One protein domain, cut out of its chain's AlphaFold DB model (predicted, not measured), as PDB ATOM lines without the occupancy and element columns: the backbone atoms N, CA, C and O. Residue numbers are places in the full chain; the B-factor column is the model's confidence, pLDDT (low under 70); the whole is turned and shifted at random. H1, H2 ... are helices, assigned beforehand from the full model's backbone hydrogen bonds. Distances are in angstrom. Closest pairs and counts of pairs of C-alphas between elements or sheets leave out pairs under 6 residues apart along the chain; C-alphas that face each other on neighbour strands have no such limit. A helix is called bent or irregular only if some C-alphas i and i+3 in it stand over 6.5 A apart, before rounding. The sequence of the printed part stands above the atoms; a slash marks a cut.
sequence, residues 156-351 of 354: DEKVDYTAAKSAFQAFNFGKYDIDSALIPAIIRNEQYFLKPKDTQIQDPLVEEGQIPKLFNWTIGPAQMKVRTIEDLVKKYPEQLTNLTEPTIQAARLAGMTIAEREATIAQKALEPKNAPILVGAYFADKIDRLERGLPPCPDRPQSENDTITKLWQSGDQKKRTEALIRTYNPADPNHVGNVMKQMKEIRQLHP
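Overview. This is residues 156 to 351 of the 354 residues of an uncharacterized protein of Candidatus Melainabacteria bacterium (UniProt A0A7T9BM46). One long helix, H8, runs through the middle, and shorter helices, H1, H3, H5 and H10 among them, pack round it, mostly crossed. The helical hairpin H6-H7 lies toward one end of the longest axis, with H5 and the last residues of H4, 206 to 207, packed on H7; the hairpin H9-H10 lies toward the other end, and H11 crosses H3 and touches H10 with its residues 335 to 339. The printed part has 196 residues with eleven named helices, H1 to H11 along the chain, and no named strand: all helix. It is compact, with a radius of gyration of the C-alphas of 16.5 A and spans of 50 by 36 by 30 A.

Arrangement. The hub is H8, residues 272 to 291. H1, residues 161 to 170, touches it the same way at a shallow tilt of 32 degrees, only just short of steep; the closest C-alphas, Ala 164 and Pro 276, are 4.7 A apart. H3, residues 182 to 193, touches H8 with residues 183 to 187 alone, closest C-alphas Ile 183 and Pro 276, 6.2 A. H5, residues 226 to 235, touches H8, closest C-alphas Leu 232 and Ala 281, 6.3 A. H10, residues 317 to 328, touches H8 with residues 324 to 327 alone, closest C-alphas Phe 283 and Leu 324, 6.7 A. H9, residues 302 to 313, forms a hairpin with H10 at 31 degrees, closest C-alphas Trp 312 and Arg 320, 4.6 A. H11, residues 335 to 349, touches H3 at a steep tilt of 67 degrees, closest C-alphas Ala 185 and Gln 342, 5.0 A. H6, residues 241 to 254, and H7, residues 258 to 269, form a hairpin, closest C-alphas Leu 243 and Ile 265, 5.7 A. H4, residues 196 to 207, touches H7 with residues 206 to 207 alone, closest C-alphas Glu 207 and Gln 267, 5.5 A. H2, residues 173 to 176, touches no helix but is near H8. Every O i to N i+4 pair is within hydrogen-bond range in H1, H3, H5, H7, H9, H10 and H11, against 5 of 8 in H4, 8 of 10 in H6 and 14 of 16 in H8; H2 is too short for such a pair.

Along the chain. H8 is 29.5 A long, from C-alpha 272 at (12.546, -38.622, -17.213) to C-alpha 291 at (40.106, -32.924, -8.288). H11 is 21.0 A and H6 18.3 A. H6 is irregular, with C-alphas 243 and 246 7.5 A apart; H4 and H8 are only just so, at 6.6 A for 200 and 203 and 6.8 A for 273 and 276.

Size, cuts and confidence. The C-alphas farthest apart, Ala 254 and Ser 314, are 50.1 A apart. The printed part has no cut. The long link is H4 to H5, residues 208 to 225. pLDDT is under 70 at residues 213 to 215 and 245 to 254.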
ATOM      1  N   ASP A 156      13.480 -35.597 -27.152       88.25
ATOM      2  CA  ASP A 156      13.093 -34.473 -26.298       88.25
ATOM      3  C   ASP A 156      12.050 -34.837 -25.246       88.25
ATOM      4  O   ASP A 156      12.099 -34.325 -24.134       88.25
ATOM      5  N   GLU A 157      11.166 -35.796 -25.525       88.38
ATOM      6  CA  GLU A 157      10.186 -36.270 -24.536       88.38
ATOM      7  C   GLU A 157      10.849 -37.024 -23.376       88.38
ATOM      8  O   GLU A 157      10.259 -37.203 -22.309       88.38
ATOM      9  N   LYS A 158      12.083 -37.493 -23.581       88.62
ATOM     10  CA  LYS A 158      12.865 -38.227 -22.585       88.62
ATOM     11  C   LYS A 158      13.835 -37.333 -21.816       88.62
ATOM     12  O   LYS A 158      14.546 -37.830 -20.943       88.62
ATOM     13  N   VAL A 159      13.866 -36.034 -22.118       93.12
ATOM     14  CA  VAL A 159      14.795 -35.071 -21.527       93.12
ATOM     15  C   VAL A 159      14.005 -33.951 -20.871       93.12
ATOM     16  O   VAL A 159      13.412 -33.105 -21.532       93.12
ATOM     17  N   ASP A 160      14.045 -33.903 -19.545       95.44
ATOM     18  CA  ASP A 160      13.520 -32.763 -18.801       95.44
ATOM     19  C   ASP A 160      14.598 -31.669 -18.706       95.44
ATOM     20  O   ASP A 160      15.491 -31.712 -17.853       95.44
ATOM     21  N   TYR A 161      14.540 -30.693 -19.616       95.69
ATOM     22  CA  TYR A 161      15.501 -29.587 -19.679       95.69
ATOM     23  C   TYR A 161      15.476 -28.698 -18.432       95.69
ATOM     24  O   TYR A 161      16.526 -28.242 -17.972       95.69
ATOM     25  N   THR A 162      14.304 -28.505 -17.821       95.44
ATOM     26  CA  THR A 162      14.178 -27.722 -16.583       95.44
ATOM     27  C   THR A 162      14.860 -28.440 -15.420       95.44
ATOM     28  O   THR A 162      15.619 -27.828 -14.655       95.44
ATOM     29  N   ALA A 163      14.662 -29.755 -15.303       95.81
ATOM     30  CA  ALA A 163      15.375 -30.574 -14.331       95.81
ATOM     31  C   ALA A 163      16.884 -30.619 -14.624       95.81
ATOM     32  O   ALA A 163      17.684 -30.611 -13.689       95.81
ATOM     33  N   ALA A 164      17.301 -30.591 -15.893       97.38
ATOM     34  CA  ALA A 164      18.713 -30.538 -16.265       97.38
ATOM     35  C   ALA A 164      19.401 -29.237 -15.846       97.38
ATOM     36  O   ALA A 164      20.470 -29.282 -15.231       97.38
ATOM     37  N   LYS A 165      18.756 -28.092 -16.075       96.06
ATOM     38  CA  LYS A 165      19.213 -26.796 -15.560       96.06
ATOM     39  C   LYS A 165      19.311 -26.796 -14.035       96.06
ATOM     40  O   LYS A 165      20.305 -26.338 -13.474       96.06
ATOM     41  N   SER A 166      18.312 -27.368 -13.367       95.81
ATOM     42  CA  SER A 166      18.288 -27.487 -11.904       95.81
ATOM     43  C   SER A 166      19.430 -28.368 -11.387       95.81
ATOM     44  O   SER A 166      20.112 -27.995 -10.436       95.81
ATOM     45  N   ALA A 167      19.704 -29.500 -12.042       97.19
ATOM     46  CA  ALA A 167      20.815 -30.384 -11.698       97.19
ATOM     47  C   ALA A 167      22.177 -29.698 -11.878       97.19
ATOM     48  O   ALA A 167      23.039 -29.789 -11.004       97.19
ATOM     49  N   PHE A 168      22.357 -28.958 -12.976       97.56
ATOM     50  CA  PHE A 168      23.568 -28.177 -13.224       97.56
ATOM     51  C   PHE A 168      23.852 -27.177 -12.091       97.56
ATOM     52  O   PHE A 168      24.987 -27.063 -11.617       97.56
ATOM     53  N   GLN A 169      22.810 -26.476 -11.635       96.75
ATOM     54  CA  GLN A 169      22.894 -25.526 -10.527       96.75
ATOM     55  C   GLN A 169      23.149 -26.230  -9.190       96.75
ATOM     56  O   GLN A 169      24.038 -25.814  -8.447       96.75
ATOM     57  N   ALA A 170      22.430 -27.320  -8.905       96.56
ATOM     58  CA  ALA A 170      22.533 -28.069  -7.653       96.56
ATOM     59  C   ALA A 170      23.953 -28.593  -7.384       96.56
ATOM     60  O   ALA A 170      24.413 -28.571  -6.243       96.56
ATOM     61  N   PHE A 171      24.673 -29.015  -8.428       97.62
ATOM     62  CA  PHE A 171      26.057 -29.489  -8.317       97.62
ATOM     63  C   PHE A 171      27.115 -28.404  -8.588       97.62
ATOM     64  O   PHE A 171      28.317 -28.689  -8.576       97.62
ATOM     65  N   ASN A 172      26.691 -27.148  -8.779       96.94
ATOM     66  CA  ASN A 172      27.544 -25.982  -9.012       96.94
ATOM     67  C   ASN A 172      28.595 -26.216 -10.113       96.94
ATOM     68  O   ASN A 172      29.786 -25.962  -9.928       96.94
ATOM     69  N   PHE A 173      28.169 -26.731 -11.266       96.75
ATOM     70  CA  PHE A 173      29.083 -27.043 -12.369       96.75
ATOM     71  C   PHE A 173      29.670 -25.815 -13.065       96.75
ATOM     72  O   PHE A 173      30.754 -25.908 -13.646       96.75
ATOM     73  N   GLY A 174      29.045 -24.646 -12.902       95.06
ATOM     74  CA  GLY A 174      29.589 -23.372 -13.374       95.06
ATOM     75  C   GLY A 174      30.990 -23.066 -12.829       95.06
ATOM     76  O   GLY A 174      31.802 -22.490 -13.546       95.06
ATOM     77  N   LYS A 175      31.342 -23.527 -11.615       96.00
ATOM     78  CA  LYS A 175      32.694 -23.318 -11.050       96.00
ATOM     79  C   LYS A 175      33.811 -24.000 -11.853       96.00
ATOM     80  O   LYS A 175      34.975 -23.636 -11.718       96.00
ATOM     81  N   TYR A 176      33.461 -25.018 -12.634       95.56
ATOM     82  CA  TYR A 176      34.394 -25.807 -13.434       95.56
ATOM     83  C   TYR A 176      34.377 -25.420 -14.915       95.56
ATOM     84  O   TYR A 176      35.090 -26.049 -15.699       95.56
ATOM     85  N   ASP A 177      33.600 -24.392 -15.272       94.88
ATOM     86  CA  ASP A 177      33.363 -23.960 -16.650       94.88
ATOM     87  C   ASP A 177      32.787 -25.088 -17.525       94.88
ATOM     88  O   ASP A 177      33.111 -25.228 -18.700       94.88
ATOM     89  N   ILE A 178      31.956 -25.954 -16.935       95.06
ATOM     90  CA  ILE A 178      31.245 -27.002 -17.674       95.06
ATOM     91  C   ILE A 178      30.023 -26.388 -18.343       95.06
ATOM     92  O   ILE A 178      29.301 -25.600 -17.739       95.06
ATOM     93  N   ASP A 179      29.784 -26.775 -19.589       93.62
ATOM     94  CA  ASP A 179      28.634 -26.313 -20.353       93.62
ATOM     95  C   ASP A 179      27.332 -26.958 -19.845       93.62
ATOM     96  O   ASP A 179      27.255 -28.179 -19.663       93.62
ATOM     97  N   SER A 180      26.296 -26.147 -19.630       95.19
ATOM     98  CA  SER A 180      25.000 -26.594 -19.108       95.19
ATOM     99  C   SER A 180      24.249 -27.541 -20.044       95.19
ATOM    100  O   SER A 180      23.450 -28.354 -19.576       95.19
ATOM    101  N   ALA A 181      24.564 -27.539 -21.343       97.19
ATOM    102  CA  ALA A 181      24.008 -28.482 -22.308       97.19
ATOM    103  C   ALA A 181      24.558 -29.908 -22.155       97.19
ATOM    104  O   ALA A 181      24.016 -30.826 -22.769       97.19
ATOM    105  N   LEU A 182      25.608 -30.135 -21.353       98.12
ATOM    106  CA  LEU A 182      26.229 -31.455 -21.215       98.12
ATOM    107  C   LEU A 182      25.265 -32.499 -20.628       98.12
ATOM    108  O   LEU A 182      25.139 -33.587 -21.182       98.12
ATOM    109  N   ILE A 183      24.577 -32.176 -19.527       98.19
ATOM    110  CA  ILE A 183      23.633 -33.097 -18.869       98.19
ATOM    111  C   ILE A 183      22.524 -33.558 -19.835       98.19
ATOM    112  O   ILE A 183      22.391 -34.769 -20.034       98.19
ATOM    113  N   PRO A 184      21.747 -32.655 -20.469       97.81
ATOM    114  CA  PRO A 184      20.701 -33.084 -21.392       97.81
ATOM    115  C   PRO A 184      21.278 -33.769 -22.640       97.81
ATOM    116  O   PRO A 184      20.667 -34.703 -23.151       97.81
ATOM    117  N   ALA A 185      22.474 -33.386 -23.106       97.81
ATOM    118  CA  ALA A 185      23.117 -34.035 -24.250       97.81
ATOM    119  C   ALA A 185      23.493 -35.498 -23.989       97.81
ATOM    120  O   ALA A 185      23.363 -36.320 -24.895       97.81
ATOM    121  N   ILE A 186      23.931 -35.831 -22.770       98.00
ATOM    122  CA  ILE A 186      24.181 -37.221 -22.366       98.00
ATOM    123  C   ILE A 186      22.884 -38.017 -22.434       98.00
ATOM    124  O   ILE A 186      22.845 -39.045 -23.099       98.00
ATOM    125  N   ILE A 187      21.805 -37.505 -21.837       97.06
ATOM    126  CA  ILE A 187      20.505 -38.189 -21.833       97.06
ATOM    127  C   ILE A 187      20.002 -38.386 -23.268       97.06
ATOM    128  O   ILE A 187      19.683 -39.509 -23.646       97.06
ATOM    129  N   ARG A 188      20.018 -37.340 -24.110       96.06
ATOM    130  CA  ARG A 188      19.669 -37.468 -25.539       96.06
ATOM    131  C   ARG A 188      20.510 -38.531 -26.235       96.06
ATOM    132  O   ARG A 188      19.975 -39.319 -27.007       96.06
ATOM    133  N   ASN A 189      21.819 -38.559 -25.988       96.00
ATOM    134  CA  ASN A 189      22.702 -39.539 -26.607       96.00
ATOM    135  C   ASN A 189      22.345 -40.973 -26.187       96.00
ATOM    136  O   ASN A 189      22.262 -41.849 -27.046       96.00
ATOM    137  N   GLU A 190      22.099 -41.211 -24.900       94.50
ATOM    138  CA  GLU A 190      21.693 -42.532 -24.411       94.50
ATOM    139  C   GLU A 190      20.355 -42.969 -25.014       94.50
ATOM    140  O   GLU A 190      20.228 -44.093 -25.493       94.50
ATOM    141  N   GLN A 191      19.388 -42.055 -25.113       93.12
ATOM    142  CA  GLN A 191      18.103 -42.337 -25.758       93.12
ATOM    143  C   GLN A 191      18.238 -42.589 -27.265       93.12
ATOM    144  O   GLN A 191      17.529 -43.424 -27.826       93.12
ATOM    145  N   TYR A 192      19.192 -41.933 -27.927       90.94
ATOM    146  CA  TYR A 192      19.460 -42.138 -29.347       90.94
ATOM    147  C   TYR A 192      20.029 -43.530 -29.656       90.94
ATOM    148  O   TYR A 192      19.774 -44.076 -30.733       90.94
ATOM    149  N   PHE A 193      20.810 -44.115 -28.747       89.75
ATOM    150  CA  PHE A 193      21.416 -45.442 -28.926       89.75
ATOM    151  C   PHE A 193      20.732 -46.553 -28.127       89.75
ATOM    152  O   PHE A 193      21.189 -47.699 -28.162       89.75
ATOM    153  N   LEU A 194      19.621 -46.227 -27.466       86.88
ATOM    154  CA  LEU A 194      18.810 -47.151 -26.693       86.88
ATOM    155  C   LEU A 194      18.378 -48.346 -27.543       86.88
ATOM    156  O   LEU A 194      17.987 -48.180 -28.703       86.88
ATOM    157  N   LYS A 195      18.460 -49.552 -26.973       83.88
ATOM    158  CA  LYS A 195      18.086 -50.793 -27.660       83.88
ATOM    159  C   LYS A 195      16.757 -51.334 -27.124       83.88
ATOM    160  O   LYS A 195      16.381 -51.047 -25.985       83.88
ATOM    161  N   PRO A 196      16.059 -52.195 -27.886       78.25
ATOM    162  CA  PRO A 196      14.765 -52.731 -27.473       78.25
ATOM    163  C   PRO A 196      14.877 -53.585 -26.213       78.25
ATOM    164  O   PRO A 196      14.025 -53.512 -25.344       78.25
ATOM    165  N   LYS A 197      15.975 -54.335 -26.046       78.50
ATOM    166  CA  LYS A 197      16.215 -55.142 -24.837       78.50
ATOM    167  C   LYS A 197      16.264 -54.320 -23.537       78.50
ATOM    168  O   LYS A 197      16.061 -54.880 -22.464       78.50
ATOM    169  N   ASP A 198      16.602 -53.035 -23.620       77.06
ATOM    170  CA  ASP A 198      16.727 -52.170 -22.448       77.06
ATOM    171  C   ASP A 198      15.326 -51.663 -22.055       77.06
ATOM    172  O   ASP A 198      14.921 -51.783 -20.905       77.06
ATOM    173  N   THR A 199      14.514 -51.276 -23.045       74.12
ATOM    174  CA  THR A 199      13.156 -50.726 -22.848       74.12
ATOM    175  C   THR A 199      12.031 -51.755 -22.748       74.12
ATOM    176  O   THR A 199      11.005 -51.471 -22.148       74.12
ATOM    177  N   GLN A 200      12.176 -52.936 -23.352       77.56
ATOM    178  CA  GLN A 200      11.115 -53.955 -23.416       77.56
ATOM    179  C   GLN A 200      11.300 -55.083 -22.398       77.56
ATOM    180  O   GLN A 200      10.405 -55.910 -22.243       77.56
ATOM    181  N   ILE A 201      12.462 -55.157 -21.741       78.38
ATOM    182  CA  ILE A 201      12.773 -56.227 -20.784       78.38
ATOM    183  C   ILE A 201      13.247 -55.641 -19.458       78.38
ATOM    184  O   ILE A 201      12.633 -55.904 -18.432       78.38
ATOM    185  N   GLN A 202      14.329 -54.856 -19.461       84.00
ATOM    186  CA  GLN A 202      14.933 -54.384 -18.209       84.00
ATOM    187  C   GLN A 202      14.039 -53.367 -17.496       84.00
ATOM    188  O   GLN A 202      13.713 -53.580 -16.331       84.00
ATOM    189  N   ASP A 203      13.611 -52.309 -18.192       84.00
ATOM    190  CA  ASP A 203      12.780 -51.264 -17.586       84.00
ATOM    191  C   ASP A 203      11.437 -51.818 -17.041       84.00
ATOM    192  O   ASP A 203      11.165 -51.580 -15.865       84.00
ATOM    193  N   PRO A 204      10.654 -52.650 -17.770       85.38
ATOM    194  CA  PRO A 204       9.421 -53.240 -17.232       85.38
ATOM    195  C   PRO A 204       9.636 -54.116 -15.992       85.38
ATOM    196  O   PRO A 204       8.859 -54.064 -15.044       85.38
ATOM    197  N   LEU A 205      10.725 -54.893 -15.946       84.50
ATOM    198  CA  LEU A 205      11.039 -55.696 -14.760       84.50
ATOM    199  C   LEU A 205      11.374 -54.810 -13.555       84.50
ATOM    200  O   LEU A 205      10.991 -55.122 -12.428       84.50
ATOM    201  N   VAL A 206      12.039 -53.675 -13.778       85.00
ATOM    202  CA  VAL A 206      12.293 -52.685 -12.724       85.00
ATOM    203  C   VAL A 206      10.990 -52.018 -12.276       85.00
ATOM    204  O   VAL A 206      10.799 -51.852 -11.072       85.00
ATOM    205  N   GLU A 207      10.073 -51.693 -13.194       85.62
ATOM    206  CA  GLU A 207       8.731 -51.180 -12.864       85.62
ATOM    207  C   GLU A 207       7.962 -52.151 -11.961       85.62
ATOM    208  O   GLU A 207       7.380 -51.731 -10.962       85.62
ATOM    209  N   GLU A 208       8.058 -53.455 -12.220       86.12
ATOM    210  CA  GLU A 208       7.478 -54.513 -11.381       86.12
ATOM    211  C   GLU A 208       8.230 -54.745 -10.052       86.12
ATOM    212  O   GLU A 208       7.834 -55.590  -9.248       86.12
ATOM    213  N   GLY A 209       9.326 -54.021  -9.797       80.62
ATOM    214  CA  GLY A 209      10.172 -54.185  -8.609       80.62
ATOM    215  C   GLY A 209      11.079 -55.422  -8.658       80.62
ATOM    216  O   GLY A 209      11.702 -55.786  -7.657       80.62
ATOM    217  N   GLN A 210      11.184 -56.073  -9.816       83.19
ATOM    218  CA  GLN A 210      11.992 -57.264 -10.045       83.19
ATOM    219  C   GLN A 210      13.382 -56.880 -10.556       83.19
ATOM    220  O   GLN A 210      13.665 -56.887 -11.752       83.19
ATOM    221  N   ILE A 211      14.290 -56.582  -9.625       77.75
ATOM    222  CA  ILE A 211      15.686 -56.267  -9.949       77.75
ATOM    223  C   ILE A 211      16.562 -57.470  -9.601       77.75
ATOM    224  O   ILE A 211      16.908 -57.678  -8.432       77.75
ATOM    225  N   PRO A 212      16.942 -58.306 -10.579       70.94
ATOM    226  CA  PRO A 212      17.790 -59.446 -10.292       70.94
ATOM    227  C   PRO A 212      19.201 -58.961  -9.911       70.94
ATOM    228  O   PRO A 212      19.961 -58.451 -10.732       70.94
ATOM    229  N   LYS A 213      19.571 -59.163  -8.638       67.19
ATOM    230  CA  LYS A 213      20.805 -58.653  -7.988       67.19
ATOM    231  C   LYS A 213      22.123 -58.984  -8.708       67.19
ATOM    232  O   LYS A 213      23.153 -58.340  -8.477       67.19
ATOM    233  N   LEU A 214      22.109 -60.022  -9.541       61.47
ATOM    234  CA  LEU A 214      23.276 -60.507 -10.274       61.47
ATOM    235  C   LEU A 214      23.576 -59.696 -11.536       61.47
ATOM    236  O   LEU A 214      24.692 -59.785 -12.048       61.47
ATOM    237  N   PHE A 215      22.637 -58.884 -12.020       64.25
ATOM    238  CA  PHE A 215      22.814 -58.173 -13.276       64.25
ATOM    239  C   PHE A 215      23.148 -56.701 -13.056       64.25
ATOM    240  O   PHE A 215      22.535 -55.994 -12.263       64.25
ATOM    241  N   ASN A 216      24.162 -56.232 -13.780       76.31
ATOM    242  CA  ASN A 216      24.586 -54.836 -13.782       76.31
ATOM    243  C   ASN A 216      23.772 -54.046 -14.821       76.31
ATOM    244  O   ASN A 216      24.344 -53.525 -15.781       76.31
ATOM    245  N   TRP A 217      22.445 -54.067 -14.678       88.12
ATOM    246  CA  TRP A 217      21.518 -53.446 -15.626       88.12
ATOM    247  C   TRP A 217      21.662 -51.935 -15.653       88.12
ATOM    248  O   TRP A 217      21.852 -51.308 -14.608       88.12
ATOM    249  N   THR A 218      21.559 -51.386 -16.858       91.12
ATOM    250  CA  THR A 218      21.465 -49.957 -17.147       91.12
ATOM    251  C   THR A 218      20.013 -49.631 -17.433       91.12
ATOM    252  O   THR A 218      19.416 -50.270 -18.292       91.12
ATOM    253  N   ILE A 219      19.450 -48.671 -16.706       92.69
ATOM    254  CA  ILE A 219      18.003 -48.438 -16.705       92.69
ATOM    255  C   ILE A 219      17.663 -46.977 -16.984       92.69
ATOM    256  O   ILE A 219      18.483 -46.075 -16.753       92.69
ATOM    257  N   GLY A 220      16.433 -46.760 -17.443       92.88
ATOM    258  CA  GLY A 220      15.816 -45.442 -17.544       92.88
ATOM    259  C   GLY A 220      16.479 -44.488 -18.546       92.88
ATOM    260  O   GLY A 220      17.361 -44.872 -19.320       92.88
ATOM    261  N   PRO A 221      16.083 -43.203 -18.552       95.00
ATOM    262  CA  PRO A 221      16.495 -42.277 -19.606       95.00
ATOM    263  C   PRO A 221      17.999 -41.976 -19.626       95.00
ATOM    264  O   PRO A 221      18.588 -41.776 -20.687       95.00
ATOM    265  N   ALA A 222      18.641 -42.007 -18.458       95.62
ATOM    266  CA  ALA A 222      20.087 -41.867 -18.341       95.62
ATOM    267  C   ALA A 222      20.851 -43.157 -18.699       95.62
ATOM    268  O   ALA A 222      22.070 -43.104 -18.805       95.62
ATOM    269  N   GLN A 223      20.195 -44.314 -18.845       94.50
ATOM    270  CA  GLN A 223      20.862 -45.612 -19.034       94.50
ATOM    271  C   GLN A 223      21.964 -45.860 -17.988       94.50
ATOM    272  O   GLN A 223      23.081 -46.286 -18.283       94.50
ATOM    273  N   MET A 224      21.655 -45.567 -16.724       94.62
ATOM    274  CA  MET A 224      22.620 -45.657 -15.632       94.62
ATOM    275  C   MET A 224      22.528 -47.013 -14.938       94.62
ATOM    276  O   MET A 224      21.443 -47.552 -14.735       94.62
ATOM    277  N   LYS A 225      23.683 -47.567 -14.553       92.62
ATOM    278  CA  LYS A 225      23.744 -48.827 -13.806       92.62
ATOM    279  C   LYS A 225      23.024 -48.704 -12.463       92.62
ATOM    280  O   LYS A 225      23.327 -47.777 -11.714       92.62
ATOM    281  N   VAL A 226      22.179 -49.677 -12.109       90.06
ATOM    282  CA  VAL A 226      21.431 -49.679 -10.830       90.06
ATOM    283  C   VAL A 226      22.356 -49.500  -9.621       90.06
ATOM    284  O   VAL A 226      22.136 -48.614  -8.801       90.06
ATOM    285  N   ARG A 227      23.469 -50.243  -9.562       89.75
ATOM    286  CA  ARG A 227      24.458 -50.104  -8.473       89.75
ATOM    287  C   ARG A 227      25.060 -48.700  -8.392       89.75
ATOM    288  O   ARG A 227      25.272 -48.177  -7.306       89.75
ATOM    289  N   THR A 228      25.307 -48.073  -9.542       93.44
ATOM    290  CA  THR A 228      25.792 -46.689  -9.583       93.44
ATOM    291  C   THR A 228      24.742 -45.737  -9.014       93.44
ATOM    292  O   THR A 228      25.095 -44.858  -8.238       93.44
ATOM    293  N   ILE A 229      23.461 -45.919  -9.349       93.50
ATOM    294  CA  ILE A 229      22.364 -45.106  -8.802       93.50
ATOM    295  C   ILE A 229      22.317 -45.231  -7.272       93.50
ATOM    296  O   ILE A 229      22.268 -44.217  -6.578       93.50
ATOM    297  N   GLU A 230      22.393 -46.452  -6.738       89.94
ATOM    298  CA  GLU A 230      22.410 -46.703  -5.291       89.94
ATOM    299  C   GLU A 230      23.577 -45.995  -4.587       89.94
ATOM    300  O   GLU A 230      23.395 -45.384  -3.532       89.94
ATOM    301  N   ASP A 231      24.777 -46.059  -5.166       92.31
ATOM    302  CA  ASP A 231      25.965 -45.410  -4.610       92.31
ATOM    303  C   ASP A 231      25.858 -43.880  -4.656       92.31
ATOM    304  O   ASP A 231      26.215 -43.202  -3.690       92.31
ATOM    305  N   LEU A 232      25.306 -43.323  -5.739       95.44
ATOM    306  CA  LEU A 232      25.071 -41.884  -5.863       95.44
ATOM    307  C   LEU A 232      24.036 -41.389  -4.856       95.44
ATOM    308  O   LEU A 232      24.262 -40.360  -4.223       95.44
ATOM    309  N   VAL A 233      22.951 -42.136  -4.652       92.25
ATOM    310  CA  VAL A 233      21.927 -41.826  -3.646       92.25
ATOM    311  C   VAL A 233      22.517 -41.792  -2.234       92.25
ATOM    312  O   VAL A 233      22.187 -40.902  -1.451       92.25
ATOM    313  N   LYS A 234      23.432 -42.713  -1.912       89.88
ATOM    314  CA  LYS A 234      24.155 -42.701  -0.629       89.88
ATOM    315  C   LYS A 234      25.112 -41.509  -0.519       89.88
ATOM    316  O   LYS A 234      25.261 -40.962   0.571       89.88
ATOM    317  N   LYS A 235      25.774 -41.123  -1.619       94.75
ATOM    318  CA  LYS A 235      26.780 -40.045  -1.641       94.75
ATOM    319  C   LYS A 235      26.163 -38.639  -1.636       94.75
ATOM    320  O   LYS A 235      26.729 -37.751  -1.006       94.75
ATOM    321  N   TYR A 236      25.022 -38.441  -2.300       94.69
ATOM    322  CA  TYR A 236      24.368 -37.136  -2.491       94.69
ATOM    323  C   TYR A 236      22.890 -37.140  -2.057       94.69
ATOM    324  O   TYR A 236      22.004 -36.851  -2.867       94.69
ATOM    325  N   PRO A 237      22.583 -37.477  -0.791       90.19
ATOM    326  CA  PRO A 237      21.204 -37.673  -0.348       90.19
ATOM    327  C   PRO A 237      20.348 -36.399  -0.418       90.19
ATOM    328  O   PRO A 237      19.153 -36.502  -0.680       90.19
ATOM    329  N   GLU A 238      20.944 -35.217  -0.220       90.00
ATOM    330  CA  GLU A 238      20.250 -33.917  -0.234       90.00
ATOM    331  C   GLU A 238      19.862 -33.477  -1.654       90.00
ATOM    332  O   GLU A 238      18.750 -33.004  -1.896       90.00
ATOM    333  N   GLN A 239      20.762 -33.662  -2.622       92.38
ATOM    334  CA  GLN A 239      20.512 -33.326  -4.025       92.38
ATOM    335  C   GLN A 239      19.573 -34.345  -4.683       92.38
ATOM    336  O   GLN A 239      18.811 -33.994  -5.579       92.38
ATOM    337  N   LEU A 240      19.601 -35.602  -4.228       89.31
ATOM    338  CA  LEU A 240      18.768 -36.696  -4.736       89.31
ATOM    339  C   LEU A 240      17.510 -36.925  -3.880       89.31
ATOM    340  O   LEU A 240      16.946 -38.018  -3.882       89.31
ATOM    341  N   THR A 241      17.023 -35.887  -3.199       83.38
ATOM    342  CA  THR A 241      15.806 -35.915  -2.367       83.38
ATOM    343  C   THR A 241      14.577 -36.438  -3.106       83.38
ATOM    344  O   THR A 241      13.817 -37.223  -2.555       83.38
ATOM    345  N   ASN A 242      14.398 -36.141  -4.394       80.88
ATOM    346  CA  ASN A 242      13.262 -36.675  -5.165       80.88
ATOM    347  C   ASN A 242      13.281 -38.213  -5.323       80.88
ATOM    348  O   ASN A 242      12.226 -38.839  -5.520       80.88
ATOM    349  N   LEU A 243      14.466 -38.822  -5.201       80.69
ATOM    350  CA  LEU A 243      14.674 -40.272  -5.170       80.69
ATOM    351  C   LEU A 243      14.547 -40.834  -3.744       80.69
ATOM    352  O   LEU A 243      14.098 -41.970  -3.573       80.69
ATOM    353  N   THR A 244      14.900 -40.042  -2.727       71.44
ATOM    354  CA  THR A 244      15.060 -40.491  -1.337       71.44
ATOM    355  C   THR A 244      13.960 -40.050  -0.370       71.44
ATOM    356  O   THR A 244      13.529 -40.875   0.412       71.44
ATOM    357  N   GLU A 245      13.469 -38.816  -0.374       62.56
ATOM    358  CA  GLU A 245      12.606 -38.251   0.682       62.56
ATOM    359  C   GLU A 245      11.217 -38.909   0.762       62.56
ATOM    360  O   GLU A 245      10.917 -39.507   1.799       62.56
ATOM    361  N   PRO A 246      10.386 -38.945  -0.303       55.75
ATOM    362  CA  PRO A 246       9.092 -39.630  -0.225       55.75
ATOM    363  C   PRO A 246       9.268 -41.127   0.043       55.75
ATOM    364  O   PRO A 246       8.477 -41.739   0.749       55.75
ATOM    365  N   THR A 247      10.345 -41.704  -0.491       58.19
ATOM    366  CA  THR A 247      10.631 -43.136  -0.466       58.19
ATOM    367  C   THR A 247      11.154 -43.605   0.882       58.19
ATOM    368  O   THR A 247      10.703 -44.617   1.389       58.19
ATOM    369  N   ILE A 248      12.097 -42.882   1.487       56.41
ATOM    370  CA  ILE A 248      12.765 -43.236   2.743       56.41
ATOM    371  C   ILE A 248      11.904 -42.824   3.933       56.41
ATOM    372  O   ILE A 248      11.870 -43.566   4.912       56.41
ATOM    373  N   GLN A 249      11.182 -41.699   3.860       55.31
ATOM    374  CA  GLN A 249      10.220 -41.314   4.893       55.31
ATOM    375  C   GLN A 249       9.050 -42.308   4.922       55.31
ATOM    376  O   GLN A 249       8.747 -42.850   5.985       55.31
ATOM    377  N   ALA A 250       8.462 -42.641   3.762       56.50
ATOM    378  CA  ALA A 250       7.438 -43.685   3.677       56.50
ATOM    379  C   ALA A 250       7.997 -45.070   4.042       56.50
ATOM    380  O   ALA A 250       7.360 -45.786   4.802       56.50
ATOM    381  N   ALA A 251       9.209 -45.431   3.601       57.62
ATOM    382  CA  ALA A 251       9.862 -46.697   3.957       57.62
ATOM    383  C   ALA A 251      10.143 -46.832   5.453       57.62
ATOM    384  O   ALA A 251       9.958 -47.910   6.012       57.62
ATOM    385  N   ARG A 252      10.589 -45.754   6.110       58.72
ATOM    386  CA  ARG A 252      10.799 -45.732   7.564       58.72
ATOM    387  C   ARG A 252       9.487 -45.884   8.314       58.72
ATOM    388  O   ARG A 252       9.459 -46.605   9.304       58.72
ATOM    389  N   LEU A 253       8.426 -45.225   7.852       55.81
ATOM    390  CA  LEU A 253       7.100 -45.324   8.460       55.81
ATOM    391  C   LEU A 253       6.424 -46.679   8.183       55.81
ATOM    392  O   LEU A 253       5.654 -47.144   9.016       55.81
ATOM    393  N   ALA A 254       6.738 -47.327   7.057       61.41
ATOM    394  CA  ALA A 254       6.130 -48.585   6.616       61.41
ATOM    395  C   ALA A 254       6.952 -49.849   6.943       61.41
ATOM    396  O   ALA A 254       6.480 -50.954   6.696       61.41
ATOM    397  N   GLY A 255       8.169 -49.719   7.482       71.69
ATOM    398  CA  GLY A 255       9.021 -50.869   7.811       71.69
ATOM    399  C   GLY A 255       9.615 -51.598   6.597       71.69
ATOM    400  O   GLY A 255       9.885 -52.793   6.691       71.69
ATOM    401  N   MET A 256       9.834 -50.902   5.474       76.12
ATOM    402  CA  MET A 256      10.376 -51.527   4.260       76.12
ATOM    403  C   MET A 256      11.785 -52.097   4.472       76.12
ATOM    404  O   MET A 256      12.658 -51.508   5.123       76.12
ATOM    405  N   THR A 257      12.032 -53.224   3.820       81.19
ATOM    406  CA  THR A 257      13.332 -53.875   3.704       81.19
ATOM    407  C   THR A 257      14.326 -53.033   2.890       81.19
ATOM    408  O   THR A 257      13.996 -52.041   2.238       81.19
ATOM    409  N   ILE A 258      15.608 -53.410   2.929       78.06
ATOM    410  CA  ILE A 258      16.635 -52.803   2.063       78.06
ATOM    411  C   ILE A 258      16.292 -53.029   0.581       78.06
ATOM    412  O   ILE A 258      16.375 -52.087  -0.198       78.06
ATOM    413  N   ALA A 259      15.841 -54.235   0.226       79.56
ATOM    414  CA  ALA A 259      15.538 -54.602  -1.155       79.56
ATOM    415  C   ALA A 259      14.374 -53.788  -1.742       79.56
ATOM    416  O   ALA A 259      14.458 -53.332  -2.876       79.56
ATOM    417  N   GLU A 260      13.316 -53.551  -0.963       81.00
ATOM    418  CA  GLU A 260      12.186 -52.720  -1.404       81.00
ATOM    419  C   GLU A 260      12.613 -51.268  -1.640       81.00
ATOM    420  O   GLU A 260      12.215 -50.657  -2.626       81.00
ATOM    421  N   ARG A 261      13.494 -50.725  -0.788       76.88
ATOM    422  CA  ARG A 261      14.037 -49.371  -0.984       76.88
ATOM    423  C   ARG A 261      14.889 -49.263  -2.244       76.88
ATOM    424  O   ARG A 261      14.759 -48.283  -2.972       76.88
ATOM    425  N   GLU A 262      15.746 -50.250  -2.494       82.00
ATOM    426  CA  GLU A 262      16.555 -50.330  -3.716       82.00
ATOM    427  C   GLU A 262      15.654 -50.401  -4.961       82.00
ATOM    428  O   GLU A 262      15.858 -49.643  -5.911       82.00
ATOM    429  N   ALA A 263      14.590 -51.212  -4.912       83.88
ATOM    430  CA  ALA A 263      13.604 -51.307  -5.985       83.88
ATOM    431  C   ALA A 263      12.899 -49.971  -6.256       83.88
ATOM    432  O   ALA A 263      12.833 -49.537  -7.405       83.88
ATOM    433  N   THR A 264      12.443 -49.260  -5.219       85.31
ATOM    434  CA  THR A 264      11.766 -47.971  -5.422       85.31
ATOM    435  C   THR A 264      12.705 -46.881  -5.945       85.31
ATOM    436  O   THR A 264      12.294 -46.054  -6.761       85.31
ATOM    437  N   ILE A 265      13.971 -46.864  -5.515       87.94
ATOM    438  CA  ILE A 265      14.977 -45.941  -6.064       87.94
ATOM    439  C   ILE A 265      15.158 -46.192  -7.565       87.94
ATOM    440  O   ILE A 265      15.165 -45.244  -8.351       87.94
ATOM    441  N   ALA A 266      15.275 -47.458  -7.967       89.50
ATOM    442  CA  ALA A 266      15.430 -47.828  -9.366       89.50
ATOM    443  C   ALA A 266      14.178 -47.510 -10.201       89.50
ATOM    444  O   ALA A 266      14.314 -46.939 -11.277       89.50
ATOM    445  N   GLN A 267      12.968 -47.770  -9.689       90.06
ATOM    446  CA  GLN A 267      11.710 -47.367 -10.335       90.06
ATOM    447  C   GLN A 267      11.671 -45.859 -10.591       90.06
ATOM    448  O   GLN A 267      11.402 -45.412 -11.702       90.06
ATOM    449  N   LYS A 268      12.028 -45.053  -9.587       91.19
ATOM    450  CA  LYS A 268      12.099 -43.595  -9.739       91.19
ATOM    451  C   LYS A 268      13.152 -43.160 -10.760       91.19
ATOM    452  O   LYS A 268      12.970 -42.128 -11.403       91.19
ATOM    453  N   ALA A 269      14.233 -43.917 -10.939       93.19
ATOM    454  CA  ALA A 269      15.246 -43.629 -11.954       93.19
ATOM    455  C   ALA A 269      14.749 -43.839 -13.401       93.19
ATOM    456  O   ALA A 269      15.376 -43.327 -14.329       93.19
ATOM    457  N   LEU A 270      13.620 -44.531 -13.598       92.44
ATOM    458  CA  LEU A 270      12.960 -44.654 -14.902       92.44
ATOM    459  C   LEU A 270      12.235 -43.366 -15.323       92.44
ATOM    460  O   LEU A 270      11.984 -43.150 -16.508       92.44
ATOM    461  N   GLU A 271      11.914 -42.480 -14.377       92.94
ATOM    462  CA  GLU A 271      11.183 -41.243 -14.659       92.94
ATOM    463  C   GLU A 271      12.101 -40.189 -15.330       92.94
ATOM    464  O   GLU A 271      13.119 -39.805 -14.740       92.94
ATOM    465  N   PRO A 272      11.734 -39.622 -16.502       94.00
ATOM    466  CA  PRO A 272      12.546 -38.622 -17.213       94.00
ATOM    467  C   PRO A 272      13.000 -37.424 -16.380       94.00
ATOM    468  O   PRO A 272      14.154 -37.015 -16.481       94.00
ATOM    469  N   LYS A 273      12.149 -36.911 -15.486       95.12
ATOM    470  CA  LYS A 273      12.492 -35.786 -14.598       95.12
ATOM    471  C   LYS A 273      13.627 -36.088 -13.607       95.12
ATOM    472  O   LYS A 273      14.268 -35.165 -13.112       95.12
ATOM    473  N   ASN A 274      13.891 -37.365 -13.305       95.75
ATOM    474  CA  ASN A 274      14.941 -37.775 -12.365       95.75
ATOM    475  C   ASN A 274      16.274 -38.081 -13.071       95.75
ATOM    476  O   ASN A 274      17.326 -38.077 -12.430       95.75
ATOM    477  N   ALA A 275      16.269 -38.306 -14.387       96.69
ATOM    478  CA  ALA A 275      17.489 -38.599 -15.135       96.69
ATOM    479  C   ALA A 275      18.543 -37.471 -15.052       96.69
ATOM    480  O   ALA A 275      19.713 -37.784 -14.807       96.69
ATOM    481  N   PRO A 276      18.193 -36.172 -15.159       97.56
ATOM    482  CA  PRO A 276      19.199 -35.116 -15.113       97.56
ATOM    483  C   PRO A 276      19.915 -34.981 -13.772       97.56
ATOM    484  O   PRO A 276      21.129 -34.777 -13.755       97.56
ATOM    485  N   ILE A 277      19.210 -35.144 -12.646       97.44
ATOM    486  CA  ILE A 277      19.853 -35.080 -11.327       97.44
ATOM    487  C   ILE A 277      20.771 -36.285 -11.086       97.44
ATOM    488  O   ILE A 277      21.824 -36.125 -10.472       97.44
ATOM    489  N   LEU A 278      20.446 -37.461 -11.639       97.81
ATOM    490  CA  LEU A 278      21.322 -38.637 -11.603       97.81
ATOM    491  C   LEU A 278      22.595 -38.424 -12.429       97.81
ATOM    492  O   LEU A 278      23.691 -38.668 -11.927       97.81
ATOM    493  N   VAL A 279      22.476 -37.924 -13.664       98.31
ATOM    494  CA  VAL A 279      23.642 -37.579 -14.501       98.31
ATOM    495  C   VAL A 279      24.488 -36.491 -13.830       98.31
ATOM    496  O   VAL A 279      25.715 -36.590 -13.805       98.31
ATOM    497  N   GLY A 280      23.849 -35.493 -13.213       98.38
ATOM    498  CA  GLY A 280      24.524 -34.489 -12.392       98.38
ATOM    499  C   GLY A 280      25.299 -35.113 -11.228       98.38
ATOM    500  O   GLY A 280      26.498 -34.895 -11.096       98.38
ATOM    501  N   ALA A 281      24.665 -35.968 -10.429       98.44
ATOM    502  CA  ALA A 281      25.324 -36.659  -9.321       98.44
ATOM    503  C   ALA A 281      26.509 -37.513  -9.801       98.44
ATOM    504  O   ALA A 281      27.580 -37.511  -9.185       98.44
ATOM    505  N   TYR A 282      26.342 -38.198 -10.935       98.50
ATOM    506  CA  TYR A 282      27.404 -38.969 -11.568       98.50
ATOM    507  C   TYR A 282      28.603 -38.085 -11.912       98.50
ATOM    508  O   TYR A 282      29.720 -38.379 -11.488       98.50
ATOM    509  N   PHE A 283      28.398 -36.976 -12.625       98.50
ATOM    510  CA  PHE A 283      29.501 -36.076 -12.956       98.50
ATOM    511  C   PHE A 283      30.122 -35.431 -11.725       98.50
ATOM    512  O   PHE A 283      31.343 -35.333 -11.669       98.50
ATOM    513  N   ALA A 284      29.338 -35.082 -10.706       98.50
ATOM    514  CA  ALA A 284      29.881 -34.589  -9.446       98.50
ATOM    515  C   ALA A 284      30.823 -35.616  -8.791       98.50
ATOM    516  O   ALA A 284      31.900 -35.246  -8.328       98.50
ATOM    517  N   ASP A 285      30.475 -36.913  -8.809       98.38
ATOM    518  CA  ASP A 285      31.376 -37.984  -8.356       98.38
ATOM    519  C   ASP A 285      32.674 -38.039  -9.166       98.38
ATOM    520  O   ASP A 285      33.758 -38.141  -8.590       98.38
ATOM    521  N   LYS A 286      32.592 -37.929 -10.495       98.12
ATOM    522  CA  LYS A 286      33.784 -37.965 -11.356       98.12
ATOM    523  C   LYS A 286      34.677 -36.752 -11.177       98.12
ATOM    524  O   LYS A 286      35.893 -36.914 -11.104       98.12
ATOM    525  N   ILE A 287      34.087 -35.572 -11.041       98.38
ATOM    526  CA  ILE A 287      34.814 -34.336 -10.768       98.38
ATOM    527  C   ILE A 287      35.527 -34.429  -9.418       98.38
ATOM    528  O   ILE A 287      36.725 -34.185  -9.368       98.38
ATOM    529  N   ASP A 288      34.850 -34.855  -8.346       98.12
ATOM    530  CA  ASP A 288      35.471 -35.045  -7.023       98.12
ATOM    531  C   ASP A 288      36.710 -35.955  -7.095       98.12
ATOM    532  O   ASP A 288      37.763 -35.650  -6.535       98.12
ATOM    533  N   ARG A 289      36.632 -37.050  -7.857       98.00
ATOM    534  CA  ARG A 289      37.779 -37.943  -8.065       98.00
ATOM    535  C   ARG A 289      38.912 -37.265  -8.829       98.00
ATOM    536  O   ARG A 289      40.057 -37.357  -8.392       98.00
ATOM    537  N   LEU A 290      38.599 -36.572  -9.923       98.06
ATOM    538  CA  LEU A 290      39.580 -35.853 -10.741       98.06
ATOM    539  C   LEU A 290      40.299 -34.755  -9.946       98.06
ATOM    540  O   LEU A 290      41.526 -34.672  -9.995       98.06
ATOM    541  N   GLU A 291      39.561 -33.975  -9.158       97.62
ATOM    542  CA  GLU A 291      40.106 -32.924  -8.288       97.62
ATOM    543  C   GLU A 291      41.032 -33.491  -7.202       97.62
ATOM    544  O   GLU A 291      42.003 -32.853  -6.800       97.62
ATOM    545  N   ARG A 292      40.781 -34.725  -6.757       97.81
ATOM    546  CA  ARG A 292      41.620 -35.443  -5.783       97.81
ATOM    547  C   ARG A 292      42.787 -36.204  -6.418       97.81
ATOM    548  O   ARG A 292      43.505 -36.899  -5.702       97.81
ATOM    549  N   GLY A 293      42.965 -36.121  -7.738       96.75
ATOM    550  CA  GLY A 293      43.981 -36.885  -8.466       96.75
ATOM    551  C   GLY A 293      43.741 -38.399  -8.443       96.75
ATOM    552  O   GLY A 293      44.683 -39.176  -8.587       96.75
ATOM    553  N   LEU A 294      42.497 -38.828  -8.225       97.62
ATOM    554  CA  LEU A 294      42.099 -40.232  -8.240       97.62
ATOM    555  C   LEU A 294      41.626 -40.632  -9.646       97.62
ATOM    556  O   LEU A 294      41.005 -39.817 -10.331       97.62
ATOM    557  N   PRO A 295      41.822 -41.899 -10.068       96.75
ATOM    558  CA  PRO A 295      41.288 -42.383 -11.340       96.75
ATOM    559  C   PRO A 295      39.767 -42.178 -11.379       96.75
ATOM    560  O   PRO A 295      39.107 -42.657 -10.454       96.75
ATOM    561  N   PRO A 296      39.173 -41.489 -12.370       95.88
ATOM    562  CA  PRO A 296      37.723 -41.258 -12.417       95.88
ATOM    563  C   PRO A 296      36.902 -42.549 -12.598       95.88
ATOM    564  O   PRO A 296      35.795 -42.659 -12.057       95.88
ATOM    565  N   CYS A 297      37.461 -43.546 -13.291       94.31
ATOM    566  CA  CYS A 297      36.834 -44.835 -13.587       94.31
ATOM    567  C   CYS A 297      37.784 -45.979 -13.168       94.31
ATOM    568  O   CYS A 297      38.571 -46.462 -13.982       94.31
ATOM    569  N   PRO A 298      37.782 -46.398 -11.890       92.00
ATOM    570  CA  PRO A 298      38.801 -47.298 -11.329       92.00
ATOM    571  C   PRO A 298      38.736 -48.723 -11.888       92.00
ATOM    572  O   PRO A 298      39.689 -49.479 -11.766       92.00
ATOM    573  N   ASP A 299      37.604 -49.090 -12.479       90.38
ATOM    574  CA  ASP A 299      37.351 -50.357 -13.155       90.38
ATOM    575  C   ASP A 299      37.880 -50.384 -14.601       90.38
ATOM    576  O   ASP A 299      37.733 -51.390 -15.294       90.38
ATOM    577  N   ARG A 300      38.487 -49.288 -15.076       88.81
ATOM    578  CA  ARG A 300      38.978 -49.124 -16.451       88.81
ATOM    579  C   ARG A 300      40.503 -49.200 -16.549       88.81
ATOM    580  O   ARG A 300      41.194 -48.950 -15.560       88.81
ATOM    581  N   PRO A 301      41.047 -49.483 -17.752       94.81
ATOM    582  CA  PRO A 301      42.481 -49.411 -18.001       94.81
ATOM    583  C   PRO A 301      43.086 -48.069 -17.572       94.81
ATOM    584  O   PRO A 301      42.484 -47.005 -17.742       94.81
ATOM    585  N   GLN A 302      44.316 -48.105 -17.051       95.19
ATOM    586  CA  GLN A 302      45.013 -46.897 -16.600       95.19
ATOM    587  C   GLN A 302      45.188 -45.872 -17.731       95.19
ATOM    588  O   GLN A 302      45.021 -44.681 -17.503       95.19
ATOM    589  N   SER A 303      45.433 -46.324 -18.965       94.50
ATOM    590  CA  SER A 303      45.585 -45.453 -20.139       94.50
ATOM    591  C   SER A 303      44.344 -44.597 -20.431       94.50
ATOM    592  O   SER A 303      44.472 -43.441 -20.848       94.50
ATOM    593  N   GLU A 304      43.142 -45.130 -20.190       94.19
ATOM    594  CA  GLU A 304      41.890 -44.377 -20.320       94.19
ATOM    595  C   GLU A 304      41.783 -43.319 -19.216       94.19
ATOM    596  O   GLU A 304      41.545 -42.145 -19.502       94.19
ATOM    597  N   ASN A 305      42.040 -43.708 -17.962       95.94
ATOM    598  CA  ASN A 305      42.039 -42.786 -16.822       95.94
ATOM    599  C   ASN A 305      43.075 -41.661 -16.979       95.94
ATOM    600  O   ASN A 305      42.765 -40.504 -16.694       95.94
ATOM    601  N   ASP A 306      44.272 -41.969 -17.481       96.50
ATOM    602  CA  ASP A 306      45.322 -40.985 -17.761       96.50
ATOM    603  C   ASP A 306      44.875 -39.985 -18.828       96.50
ATOM    604  O   ASP A 306      45.128 -38.785 -18.712       96.50
ATOM    605  N   THR A 307      44.190 -40.464 -19.869       96.12
ATOM    606  CA  THR A 307      43.661 -39.611 -20.939       96.12
ATOM    607  C   THR A 307      42.608 -38.649 -20.395       96.12
ATOM    608  O   THR A 307      42.700 -37.444 -20.629       96.12
ATOM    609  N   ILE A 308      41.646 -39.156 -19.619       97.19
ATOM    610  CA  ILE A 308      40.598 -38.338 -18.991       97.19
ATOM    611  C   ILE A 308      41.219 -37.307 -18.039       97.19
ATOM    612  O   ILE A 308      40.871 -36.128 -18.085       97.19
ATOM    613  N   THR A 309      42.188 -37.726 -17.224       97.88
ATOM    614  CA  THR A 309      42.876 -36.852 -16.266       97.88
ATOM    615  C   THR A 309      43.640 -35.733 -16.975       97.88
ATOM    616  O   THR A 309      43.513 -34.571 -16.595       97.88
ATOM    617  N   LYS A 310      44.368 -36.041 -18.058       98.00
ATOM    618  CA  LYS A 310      45.073 -35.035 -18.874       98.00
ATOM    619  C   LYS A 310      44.116 -34.019 -19.496       98.00
ATOM    620  O   LYS A 310      44.422 -32.828 -19.527       98.00
ATOM    621  N   LEU A 311      42.965 -34.477 -19.993       97.50
ATOM    622  CA  LEU A 311      41.929 -33.596 -20.533       97.50
ATOM    623  C   LEU A 311      41.377 -32.663 -19.445       97.50
ATOM    624  O   LEU A 311      41.328 -31.452 -19.656       97.50
ATOM    625  N   TRP A 312      41.053 -33.197 -18.266       97.81
ATOM    626  CA  TRP A 312      40.561 -32.414 -17.128       97.81
ATOM    627  C   TRP A 312      41.563 -31.351 -16.648       97.81
ATOM    628  O   TRP A 312      41.225 -30.171 -16.516       97.81
ATOM    629  N   GLN A 313      42.819 -31.759 -16.447       97.56
ATOM    630  CA  GLN A 313      43.902 -30.909 -15.938       97.56
ATOM    631  C   GLN A 313      44.326 -29.808 -16.910       97.56
ATOM    632  O   GLN A 313      44.986 -28.856 -16.504       97.56
ATOM    633  N   SER A 314      43.941 -29.905 -18.185       97.06
ATOM    634  CA  SER A 314      44.260 -28.871 -19.170       97.06
ATOM    635  C   SER A 314      43.622 -27.512 -18.864       97.06
ATOM    636  O   SER A 314      44.077 -26.505 -19.397       97.06
ATOM    637  N   GLY A 315      42.562 -27.485 -18.047       93.56
ATOM    638  CA  GLY A 315      41.829 -26.270 -17.684       93.56
ATOM    639  C   GLY A 315      40.920 -25.713 -18.783       93.56
ATOM    640  O   GLY A 315      40.079 -24.873 -18.494       93.56
ATOM    641  N   ASP A 316      41.048 -26.199 -20.018       96.38
ATOM    642  CA  ASP A 316      40.214 -25.806 -21.151       96.38
ATOM    643  C   ASP A 316      38.796 -26.381 -21.012       96.38
ATOM    644  O   ASP A 316      38.617 -27.588 -20.821       96.38
ATOM    645  N   GLN A 317      37.786 -25.520 -21.142       95.31
ATOM    646  CA  GLN A 317      36.368 -25.872 -21.037       95.31
ATOM    647  C   GLN A 317      35.974 -27.059 -21.921       95.31
ATOM    648  O   GLN A 317      35.306 -27.998 -21.471       95.31
ATOM    649  N   LYS A 318      36.396 -27.048 -23.192       95.19
ATOM    650  CA  LYS A 318      36.029 -28.089 -24.155       95.19
ATOM    651  C   LYS A 318      36.670 -29.421 -23.773       95.19
ATOM    652  O   LYS A 318      36.003 -30.454 -23.835       95.19
ATOM    653  N   LYS A 319      37.928 -29.407 -23.330       96.88
ATOM    654  CA  LYS A 319      38.632 -30.606 -22.854       96.88
ATOM    655  C   LYS A 319      38.073 -31.132 -21.533       96.88
ATOM    656  O   LYS A 319      37.952 -32.343 -21.392       96.88
ATOM    657  N   ARG A 320      37.670 -30.273 -20.591       96.69
ATOM    658  CA  ARG A 320      36.969 -30.705 -19.366       96.69
ATOM    659  C   ARG A 320      35.629 -31.359 -19.682       96.69
ATOM    660  O   ARG A 320      35.325 -32.419 -19.144       96.69
ATOM    661  N   THR A 321      34.876 -30.776 -20.610       96.12
ATOM    662  CA  THR A 321      33.630 -31.364 -21.117       96.12
ATOM    663  C   THR A 321      33.897 -32.734 -21.746       96.12
ATOM    664  O   THR A 321      33.244 -33.711 -21.394       96.12
ATOM    665  N   GLU A 322      34.909 -32.847 -22.611       96.06
ATOM    666  CA  GLU A 322      35.314 -34.128 -23.203       96.06
ATOM    667  C   GLU A 322      35.734 -35.160 -22.146       96.06
ATOM    668  O   GLU A 322      35.361 -36.329 -22.255       96.06
ATOM    669  N   ALA A 323      36.470 -34.743 -21.111       97.06
ATOM    670  CA  ALA A 323      36.854 -35.609 -20.003       97.06
ATOM    671  C   ALA A 323      35.615 -36.224 -19.339       97.06
ATOM    672  O   ALA A 323      35.551 -37.444 -19.188       97.06
ATOM    673  N   LEU A 324      34.605 -35.409 -19.016       97.94
ATOM    674  CA  LEU A 324      33.359 -35.888 -18.415       97.94
ATOM    675  C   LEU A 324      32.583 -36.816 -19.352       97.94
ATOM    676  O   LEU A 324      32.184 -37.896 -18.920       97.94
ATOM    677  N   ILE A 325      32.448 -36.476 -20.637       97.62
ATOM    678  CA  ILE A 325      31.787 -37.355 -21.616       97.62
ATOM    679  C   ILE A 325      32.465 -38.733 -21.648       97.62
ATOM    680  O   ILE A 325      31.802 -39.766 -21.578       97.62
ATOM    681  N   ARG A 326      33.802 -38.765 -21.669       96.00
ATOM    682  CA  ARG A 326      34.570 -40.018 -21.648       96.00
ATOM    683  C   ARG A 326      34.383 -40.817 -20.362       96.00
ATOM    684  O   ARG A 326      34.481 -42.034 -20.420       96.00
ATOM    685  N   THR A 327      34.106 -40.193 -19.214       96.31
ATOM    686  CA  THR A 327      33.812 -40.971 -17.997       96.31
ATOM    687  C   THR A 327      32.527 -41.785 -18.129       96.31
ATOM    688  O   THR A 327      32.488 -42.914 -17.642       96.31
ATOM    689  N   TYR A 328      31.523 -41.250 -18.831       94.44
ATOM    690  CA  TYR A 328      30.199 -41.856 -18.949       94.44
ATOM    691  C   TYR A 328      30.228 -43.150 -19.772       94.44
ATOM    692  O   TYR A 328      29.846 -44.215 -19.283       94.44
ATOM    693  N   ASN A 329      30.771 -43.077 -20.992       88.62
ATOM    694  CA  ASN A 329      30.964 -44.233 -21.864       88.62
ATOM    695  C   ASN A 329      32.331 -44.169 -22.582       88.62
ATOM    696  O   ASN A 329      32.415 -43.734 -23.732       88.62
ATOM    697  N   PRO A 330      33.425 -44.603 -21.924       78.31
ATOM    698  CA  PRO A 330      34.783 -44.484 -22.469       78.31
ATOM    699  C   PRO A 330      35.076 -45.436 -23.634       78.31
ATOM    700  O   PRO A 330      36.036 -45.217 -24.368       78.31
ATOM    701  N   ALA A 331      34.288 -46.506 -23.784       78.50
ATOM    702  CA  ALA A 331      34.582 -47.591 -24.717       78.50
ATOM    703  C   ALA A 331      34.197 -47.268 -26.167       78.50
ATOM    704  O   ALA A 331      34.746 -47.870 -27.088       78.50
ATOM    705  N   ASP A 332      33.255 -46.346 -26.380       84.56
ATOM    706  CA  ASP A 332      32.829 -45.953 -27.720       84.56
ATOM    707  C   ASP A 332      33.639 -44.736 -28.210       84.56
ATOM    708  O   ASP A 332      33.477 -43.629 -27.685       84.56
ATOM    709  N   PRO A 333      34.494 -44.895 -29.241       83.31
ATOM    710  CA  PRO A 333      35.294 -43.795 -29.775       83.31
ATOM    711  C   PRO A 333      34.441 -42.669 -30.374       83.31
ATOM    712  O   PRO A 333      34.906 -41.529 -30.450       83.31
ATOM    713  N   ASN A 334      33.198 -42.953 -30.773       92.25
ATOM    714  CA  ASN A 334      32.286 -41.965 -31.343       92.25
ATOM    715  C   ASN A 334      31.461 -41.234 -30.279       92.25
ATOM    716  O   ASN A 334      30.849 -40.211 -30.594       92.25
ATOM    717  N   HIS A 335      31.467 -41.702 -29.026       93.81
ATOM    718  CA  HIS A 335      30.614 -41.170 -27.962       93.81
ATOM    719  C   HIS A 335      30.817 -39.667 -27.755       93.81
ATOM    720  O   HIS A 335      29.854 -38.903 -27.732       93.81
ATOM    721  N   VAL A 336      32.076 -39.215 -27.718       96.00
ATOM    722  CA  VAL A 336      32.410 -37.785 -27.605       96.00
ATOM    723  C   VAL A 336      31.814 -36.980 -28.758       96.00
ATOM    724  O   VAL A 336      31.191 -35.946 -28.528       96.00
ATOM    725  N   GLY A 337      31.984 -37.449 -29.997       96.81
ATOM    726  CA  GLY A 337      31.458 -36.768 -31.179       96.81
ATOM    727  C   GLY A 337      29.931 -36.687 -31.170       96.81
ATOM    728  O   GLY A 337      29.368 -35.630 -31.461       96.81
ATOM    729  N   ASN A 338      29.268 -37.774 -30.774       96.19
ATOM    730  CA  ASN A 338      27.813 -37.852 -30.706       96.19
ATOM    731  C   ASN A 338      27.243 -36.923 -29.629       96.19
ATOM    732  O   ASN A 338      26.355 -36.127 -29.928       96.19
ATOM    733  N   VAL A 339      27.799 -36.935 -28.413       97.38
ATOM    734  CA  VAL A 339      27.351 -36.040 -27.334       97.38
ATOM    735  C   VAL A 339      27.614 -34.577 -27.697       97.38
ATOM    736  O   VAL A 339      26.730 -33.740 -27.537       97.38
ATOM    737  N   MET A 340      28.772 -34.251 -28.279       97.00
ATOM    738  CA  MET A 340      29.063 -32.888 -28.752       97.00
ATOM    739  C   MET A 340      28.075 -32.416 -29.831       97.00
ATOM    740  O   MET A 340      27.694 -31.241 -29.849       97.00
ATOM    741  N   LYS A 341      27.631 -33.320 -30.715       96.75
ATOM    742  CA  LYS A 341      26.566 -33.039 -31.684       96.75
ATOM    743  C   LYS A 341      25.241 -32.743 -30.971       96.75
ATOM    744  O   LYS A 341      24.644 -31.710 -31.265       96.75
ATOM    745  N   GLN A 342      24.840 -33.564 -29.997       96.25
ATOM    746  CA  GLN A 342      23.631 -33.319 -29.194       96.25
ATOM    747  C   GLN A 342      23.698 -31.969 -28.464       96.25
ATOM    748  O   GLN A 342      22.748 -31.195 -28.513       96.25
ATOM    749  N   MET A 343      24.842 -31.616 -27.868       97.31
ATOM    750  CA  MET A 343      25.031 -30.305 -27.231       97.31
ATOM    751  C   MET A 343      24.843 -29.147 -28.219       97.31
ATOM    752  O   MET A 343      24.309 -28.100 -27.860       97.31
ATOM    753  N   LYS A 344      25.309 -29.287 -29.466       96.75
ATOM    754  CA  LYS A 344      25.107 -28.260 -30.498       96.75
ATOM    755  C   LYS A 344      23.626 -28.113 -30.854       96.75
ATOM    756  O   LYS A 344      23.159 -26.984 -30.958       96.75
ATOM    757  N   GLU A 345      22.916 -29.224 -31.023       94.88
ATOM    758  CA  GLU A 345      21.481 -29.240 -31.337       94.88
ATOM    759  C   GLU A 345      20.653 -28.619 -30.205       94.88
ATOM    760  O   GLU A 345      19.839 -27.736 -30.464       94.88
ATOM    761  N   ILE A 346      20.927 -28.973 -28.945       95.19
ATOM    762  CA  ILE A 346      20.222 -28.404 -27.784       95.19
ATOM    763  C   ILE A 346      20.392 -26.881 -27.725       95.19
ATOM    764  O   ILE A 346      19.412 -26.171 -27.534       95.19
ATOM    765  N   ARG A 347      21.602 -26.350 -27.960       93.94
ATOM    766  CA  ARG A 347      21.829 -24.890 -28.006       93.94
ATOM    767  C   ARG A 347      21.004 -24.174 -29.073       93.94
ATOM    768  O   ARG A 347      20.707 -22.995 -28.917       93.94
ATOM    769  N   GLN A 348      20.653 -24.866 -30.154       93.94
ATOM    770  CA  GLN A 348      19.830 -24.309 -31.226       93.94
ATOM    771  C   GLN A 348      18.335 -24.412 -30.912       93.94
ATOM    772  O   GLN A 348      17.595 -23.473 -31.193       93.94
ATOM    773  N   LEU A 349      17.901 -25.537 -30.341       90.12
ATOM    774  CA  LEU A 349      16.488 -25.845 -30.108       90.12
ATOM    775  C   LEU A 349      15.955 -25.272 -28.783       90.12
ATOM    776  O   LEU A 349      14.804 -24.851 -28.724       90.12
ATOM    777  N   HIS A 350      16.798 -25.200 -27.752       89.62
ATOM    778  CA  HIS A 350      16.419 -24.860 -26.375       89.62
ATOM    779  C   HIS A 350      17.260 -23.717 -25.770       89.62
ATOM    780  O   HIS A 350      17.692 -23.817 -24.623       89.62
ATOM    781  N   PRO A 351      17.507 -22.595 -26.475       88.44
ATOM    782  CA  PRO A 351      18.470 -21.574 -26.038       88.44
ATOM    783  C   PRO A 351      18.144 -20.908 -24.689       88.44
ATOM    784  O   PRO A 351      19.032 -20.324 -24.078       88.44
TER     785      PRO A 351